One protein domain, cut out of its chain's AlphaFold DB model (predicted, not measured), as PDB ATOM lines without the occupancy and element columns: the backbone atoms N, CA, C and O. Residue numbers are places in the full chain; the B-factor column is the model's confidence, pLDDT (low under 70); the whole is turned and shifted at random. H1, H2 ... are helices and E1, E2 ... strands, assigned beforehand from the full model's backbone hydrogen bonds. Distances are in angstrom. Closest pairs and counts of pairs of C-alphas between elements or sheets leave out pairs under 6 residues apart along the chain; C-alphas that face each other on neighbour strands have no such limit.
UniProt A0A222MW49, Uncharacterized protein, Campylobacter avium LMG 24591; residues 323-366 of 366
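AT A GLANCE: This is residues 323 to 366 of the 366 residues of an uncharacterized protein of Campylobacter avium LMG 24591 (UniProt A0A222MW49). This is a small fold in which one short helix, H1, stands near a two-stranded hairpin, E1 and E2, and a long loop, residues 333 to 351, swings out to one side before it comes back to the hairpin. The helix has its first part, residues 323 to 329, near the hairpin, with more C-alpha pairs within 10 A to E2 than to E1. The printed part has 44 residues, with one named helix and two named strands in the order H1, E1, E2; the sheet's order is E1 - E2, antiparallel. The class is mixed, helices and strands, though under half of the residues are in named elements. The whole is compact, with a radius of gyration of the C-alphas of 9.6 A, and rounded, spanning 25 by 21 by 19 A.

HOW THE PARTS SIT: Start at the first printed residue with H1, residues 323 to 332, where every O i to N i+4 pair is within hydrogen-bond range. Go on through the long link of 19 residues to E1, residues 352 to 357. Just before it, look at residues 348 to 349, which pair antiparallel with residues 352 to 353 of E1. A tight link of 4 residues then leads to E2, residues 362 to 365, and E1 and E2 form a hairpin. Their directions stand at 162 degrees, antiparallel. Compare C-alphas 356 and 363, which face each other at 4.5 A. Look next at N 355 and O 364, 2.8 A apart, and at N 364 and O 355, also 2.8 A apart, both within hydrogen-bond range. Turn back to H1 and you find its closest C-alphas to E2 at Ile 325 and Phe 363, 6.9 A apart; the centres of H1 and E2 are 10.8 A apart.

IN THESE COORDINATES: Find C-alpha 323 at (46.505, -28.022, 36.710); from there H1 runs 14.5 A to C-alpha 332 at (40.160, -14.956, 36.129). E1 begins at C-alpha 352, at (52.118, -14.258, 28.750), and is 15.7 A from first to last C-alpha. E2 is 10.1 A long and ends at C-alpha 365, at (51.482, -20.164, 28.115).

THE WHOLE: Look for the two C-alphas farthest apart at Ser 339 and Gly 351, 26.0 A from each other. The C-alphas of Lys 323 and Val 366, the first and last printed, are 16.4 A apart, and Val 366 is the chain's last residue. The printed part has no cut. The link from H1 to E1 is long. In the B-factor column the mean pLDDT of the printed part is 77.4, and in this model residues 338 to 342 are under 70.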
ATOM      1  N   LYS A 323      47.457 -28.286  35.618       80.94
ATOM      2  CA  LYS A 323      46.505 -28.022  36.710       80.94
ATOM      3  C   LYS A 323      46.653 -26.625  37.315       80.94
ATOM      4  O   LYS A 323      45.664 -26.035  37.734       80.94
ATOM      5  N   GLU A 324      47.879 -26.115  37.387       82.19
ATOM      6  CA  GLU A 324      48.157 -24.769  37.894       82.19
ATOM      7  C   GLU A 324      47.695 -23.717  36.882       82.19
ATOM      8  O   GLU A 324      47.087 -22.727  37.276       82.19
ATOM      9  N   ILE A 325      47.908 -23.966  35.585       82.62
ATOM     10  CA  ILE A 325      47.432 -23.089  34.509       82.62
ATOM     11  C   ILE A 325      45.901 -23.039  34.498       82.62
ATOM     12  O   ILE A 325      45.336 -21.951  34.545       82.62
ATOM     13  N   LEU A 326      45.226 -24.194  34.531       83.31
ATOM     14  CA  LEU A 326      43.762 -24.259  34.562       83.31
ATOM     15  C   LEU A 326      43.175 -23.554  35.794       83.31
ATOM     16  O   LEU A 326      42.173 -22.853  35.687       83.31
ATOM     17  N   ARG A 327      43.810 -23.696  36.964       84.94
ATOM     18  CA  ARG A 327      43.378 -22.985  38.174       84.94
ATOM     19  C   ARG A 327      43.439 -21.467  37.993       84.94
ATOM     20  O   ARG A 327      42.492 -20.786  38.360       84.94
ATOM     21  N   LEU A 328      44.528 -20.953  37.424       85.19
ATOM     22  CA  LEU A 328      44.700 -19.517  37.188       85.19
ATOM     23  C   LEU A 328      43.727 -18.981  36.129       85.19
ATOM     24  O   LEU A 328      43.251 -17.856  36.254       85.19
ATOM     25  N   VAL A 329      43.397 -19.794  35.120       84.00
ATOM     26  CA  VAL A 329      42.349 -19.479  34.135       84.00
ATOM     27  C   VAL A 329      40.989 -19.360  34.825       84.00
ATOM     28  O   VAL A 329      40.318 -18.349  34.650       84.00
ATOM     29  N   LEU A 330      40.611 -20.330  35.664       84.12
ATOM     30  CA  LEU A 330      39.333 -20.316  36.391       84.12
ATOM     31  C   LEU A 330      39.240 -19.208  37.452       84.12
ATOM     32  O   LEU A 330      38.143 -18.752  37.760       84.12
ATOM     33  N   GLU A 331      40.367 -18.763  38.017       86.44
ATOM     34  CA  GLU A 331      40.400 -17.608  38.928       86.44
ATOM     35  C   GLU A 331      40.074 -16.291  38.202       86.44
ATOM     36  O   GLU A 331      39.438 -15.421  38.795       86.44
ATOM     37  N   GLN A 332      40.481 -16.141  36.936       84.31
ATOM     38  CA  GLN A 332      40.160 -14.956  36.129       84.31
ATOM     39  C   GLN A 332      38.795 -15.071  35.438       84.31
ATOM     40  O   GLN A 332      38.075 -14.080  35.354       84.31
ATOM     41  N   GLU A 333      38.418 -16.271  34.993       81.69
ATOM     42  CA  GLU A 333      37.164 -16.552  34.287       81.69
ATOM     43  C   GLU A 333      36.442 -17.760  34.915       81.69
ATOM     44  O   GLU A 333      36.576 -18.896  34.450       81.69
ATOM     45  N   PRO A 334      35.627 -17.542  35.966       81.50
ATOM     46  CA  PRO A 334      34.948 -18.619  36.693       81.50
ATOM     47  C   PRO A 334      33.926 -19.401  35.857       81.50
ATOM     48  O   PRO A 334      33.585 -20.531  36.198       81.50
ATOM     49  N   ASN A 335      33.431 -18.797  34.772       78.75
ATOM     50  CA  ASN A 335      32.441 -19.391  33.869       78.75
ATOM     51  C   ASN A 335      33.077 -20.124  32.677       78.75
ATOM     52  O   ASN A 335      32.352 -20.572  31.788       78.75
ATOM     53  N   PHE A 336      34.409 -20.232  32.631       78.12
ATOM     54  CA  PHE A 336      35.102 -20.939  31.559       78.12
ATOM     55  C   PHE A 336      34.625 -22.396  31.458       78.12
ATOM     56  O   PHE A 336      34.599 -23.140  32.441       78.12
ATOM     57  N   ASN A 337      34.272 -22.811  30.242       74.69
ATOM     58  CA  ASN A 337      33.874 -24.175  29.921       74.69
ATOM     59  C   ASN A 337      34.496 -24.581  28.578       74.69
ATOM     60  O   ASN A 337      34.476 -23.804  27.628       74.69
ATOM     61  N   PHE A 338      34.973 -25.823  28.481       68.81
ATOM     62  CA  PHE A 338      35.591 -26.416  27.287       68.81
ATOM     63  C   PHE A 338      34.643 -26.554  26.080       68.81
ATOM     64  O   PHE A 338      35.066 -26.984  25.016       68.81
ATOM     65  N   SER A 339      33.357 -26.226  26.242       61.31
ATOM     66  CA  SER A 339      32.315 -26.376  25.219       61.31
ATOM     67  C   SER A 339      31.962 -25.076  24.471       61.31
ATOM     68  O   SER A 339      31.038 -25.100  23.659       61.31
ATOM     69  N   GLN A 340      32.613 -23.945  24.763       60.84
ATOM     70  CA  GLN A 340      32.342 -22.649  24.119       60.84
ATOM     71  C   GLN A 340      33.616 -22.061  23.494       60.84
ATOM     72  O   GLN A 340      34.703 -22.262  24.036       60.84
ATOM     73  N   ASP A 341      33.461 -21.286  22.412       61.75
ATOM     74  CA  ASP A 341      34.519 -20.518  21.727       61.75
ATOM     75  C   ASP A 341      35.043 -19.365  22.614       61.75
ATOM     76  O   ASP A 341      34.837 -18.178  22.341       61.75
ATOM     77  N   TYR A 342      35.685 -19.698  23.733       68.88
ATOM     78  CA  TYR A 342      36.308 -18.720  24.620       68.88
ATOM     79  C   TYR A 342      37.668 -18.293  24.073       68.88
ATOM     80  O   TYR A 342      38.598 -19.089  23.939       68.88
ATOM     81  N   ASP A 343      37.810 -16.993  23.824       71.56
ATOM     82  CA  ASP A 343      39.079 -16.399  23.418       71.56
ATOM     83  C   ASP A 343      40.020 -16.230  24.626       71.56
ATOM     84  O   ASP A 343      40.032 -15.202  25.310       71.56
ATOM     85  N   LEU A 344      40.817 -17.268  24.890       73.69
ATOM     86  CA  LEU A 344      41.791 -17.326  25.989       73.69
ATOM     87  C   LEU A 344      42.976 -16.361  25.817       73.69
ATOM     88  O   LEU A 344      43.727 -16.147  26.770       73.69
ATOM     89  N   SER A 345      43.121 -15.714  24.652       70.62
ATOM     90  CA  SER A 345      44.194 -14.740  24.402       70.62
ATOM     91  C   SER A 345      44.145 -13.523  25.336       70.62
ATOM     92  O   SER A 345      45.169 -12.873  25.557       70.62
ATOM     93  N   LYS A 346      42.974 -13.245  25.924       75.75
ATOM     94  CA  LYS A 346      42.754 -12.165  26.898       75.75
ATOM     95  C   LYS A 346      43.289 -12.494  28.293       75.75
ATOM     96  O   LYS A 346      43.531 -11.579  29.078       75.75
ATOM     97  N   ILE A 347      43.488 -13.775  28.599       79.81
ATOM     98  CA  ILE A 347      43.979 -14.239  29.897       79.81
ATOM     99  C   ILE A 347      45.501 -14.201  29.877       79.81
ATOM    100  O   ILE A 347      46.140 -14.787  28.999       79.81
ATOM    101  N   SER A 348      46.091 -13.531  30.869       77.88
ATOM    102  CA  SER A 348      47.544 -13.458  31.013       77.88
ATOM    103  C   SER A 348      48.019 -14.079  32.326       77.88
ATOM    104  O   SER A 348      47.562 -13.724  33.415       77.88
ATOM    105  N   ILE A 349      48.967 -15.013  32.218       77.81
ATOM    106  CA  ILE A 349      49.658 -15.649  33.344       77.81
ATOM    107  C   ILE A 349      51.134 -15.270  33.246       77.81
ATOM    108  O   ILE A 349      51.804 -15.586  32.265       77.81
ATOM    109  N   ASN A 350      51.662 -14.581  34.263       74.19
ATOM    110  CA  ASN A 350      53.047 -14.086  34.287       74.19
ATOM    111  C   ASN A 350      53.426 -13.229  33.055       74.19
ATOM    112  O   ASN A 350      54.549 -13.316  32.558       74.19
ATOM    113  N   GLY A 351      52.489 -12.413  32.552       73.94
ATOM    114  CA  GLY A 351      52.706 -11.515  31.407       73.94
ATOM    115  C   GLY A 351      52.678 -12.194  30.033       73.94
ATOM    116  O   GLY A 351      53.061 -11.573  29.045       73.94
ATOM    117  N   LYS A 352      52.239 -13.453  29.970       77.56
ATOM    118  CA  LYS A 352      52.118 -14.258  28.750       77.56
ATOM    119  C   LYS A 352      50.682 -14.712  28.543       77.56
ATOM    120  O   LYS A 352      50.001 -14.998  29.528       77.56
ATOM    121  N   SER A 353      50.231 -14.776  27.294       80.75
ATOM    122  CA  SER A 353      48.861 -15.192  26.987       80.75
ATOM    123  C   SER A 353      48.703 -16.702  27.123       80.75
ATOM    124  O   SER A 353      49.662 -17.465  26.980       80.75
ATOM    125  N   VAL A 354      47.491 -17.146  27.433       83.50
ATOM    126  CA  VAL A 354      47.168 -18.572  27.516       83.50
ATOM    127  C   VAL A 354      46.446 -18.991  26.242       83.50
ATOM    128  O   VAL A 354      45.530 -18.317  25.785       83.50
ATOM    129  N   SER A 355      46.842 -20.119  25.663       81.12
ATOM    130  CA  SER A 355      46.087 -20.789  24.608       81.12
ATOM    131  C   SER A 355      45.754 -22.215  25.018       81.12
ATOM    132  O   SER A 355      46.519 -22.864  25.733       81.12
ATOM    133  N   TYR A 356      44.598 -22.703  24.579       81.88
ATOM    134  CA  TYR A 356      44.194 -24.094  24.742       81.88
ATOM    135  C   TYR A 356      44.328 -24.806  23.396       81.88
ATOM    136  O   TYR A 356      43.899 -24.284  22.368       81.88
ATOM    137  N   ILE A 357      44.999 -25.956  23.392       80.31
ATOM    138  CA  ILE A 357      45.231 -26.767  22.195       80.31
ATOM    139  C   ILE A 357      44.274 -27.959  22.256       80.31
ATOM    140  O   ILE A 357      44.562 -28.935  22.947       80.31
ATOM    141  N   GLU A 358      43.167 -27.884  21.515       74.44
ATOM    142  CA  GLU A 358      42.113 -28.914  21.503       74.44
ATOM    143  C   GLU A 358      42.644 -30.309  21.145       74.44
ATOM    144  O   GLU A 358      42.340 -31.273  21.839       74.44
ATOM    145  N   ASP A 359      43.521 -30.409  20.138       75.75
ATOM    146  CA  ASP A 359      44.102 -31.683  19.678       75.75
ATOM    147  C   ASP A 359      44.866 -32.452  20.769       75.75
ATOM    148  O   ASP A 359      45.112 -33.654  20.640       75.75
ATOM    149  N   LYS A 360      45.324 -31.745  21.807       75.00
ATOM    150  CA  LYS A 360      46.179 -32.294  22.865       75.00
ATOM    151  C   LYS A 360      45.561 -32.217  24.253       75.00
ATOM    152  O   LYS A 360      46.158 -32.781  25.162       75.00
ATOM    153  N   ASP A 361      44.414 -31.553  24.403       76.69
ATOM    154  CA  ASP A 361      43.785 -31.281  25.702       76.69
ATOM    155  C   ASP A 361      44.783 -30.632  26.691       76.69
ATOM    156  O   ASP A 361      44.967 -31.052  27.834       76.69
ATOM    157  N   GLU A 362      45.528 -29.628  26.207       80.25
ATOM    158  CA  GLU A 362      46.611 -28.976  26.954       80.25
ATOM    159  C   GLU A 362      46.540 -27.446  26.855       80.25
ATOM    160  O   GLU A 362      46.394 -26.874  25.771       80.25
ATOM    161  N   PHE A 363      46.741 -26.768  27.987       79.44
ATOM    162  CA  PHE A 363      46.980 -25.329  28.039       79.44
ATOM    163  C   PHE A 363      48.455 -25.016  27.810       79.44
ATOM    164  O   PHE A 363      49.360 -25.686  28.319       79.44
ATOM    165  N   LYS A 364      48.709 -23.937  27.079       79.81
ATOM    166  CA  LYS A 364      50.047 -23.431  26.814       79.81
ATOM    167  C   LYS A 364      50.113 -21.947  27.128       79.81
ATOM    168  O   LYS A 364      49.280 -21.167  26.690       79.81
ATOM    169  N   VAL A 365      51.143 -21.566  27.872       80.38
ATOM    170  CA  VAL A 365      51.482 -20.164  28.115       80.38
ATOM    171  C   VAL A 365      52.436 -19.727  26.998       80.38
ATOM    172  O   VAL A 365      53.545 -20.265  26.903       80.38
ATOM    173  N   VAL A 366      51.981 -18.830  26.122       70.69
ATOM    174  CA  VAL A 366      52.673 -18.387  24.896       70.69
ATOM    175  C   VAL A 366      53.567 -17.186  25.178       70.69
ATOM    176  O   VAL A 366      53.070 -16.170  25.710       70.69
TER     177      VAL A 366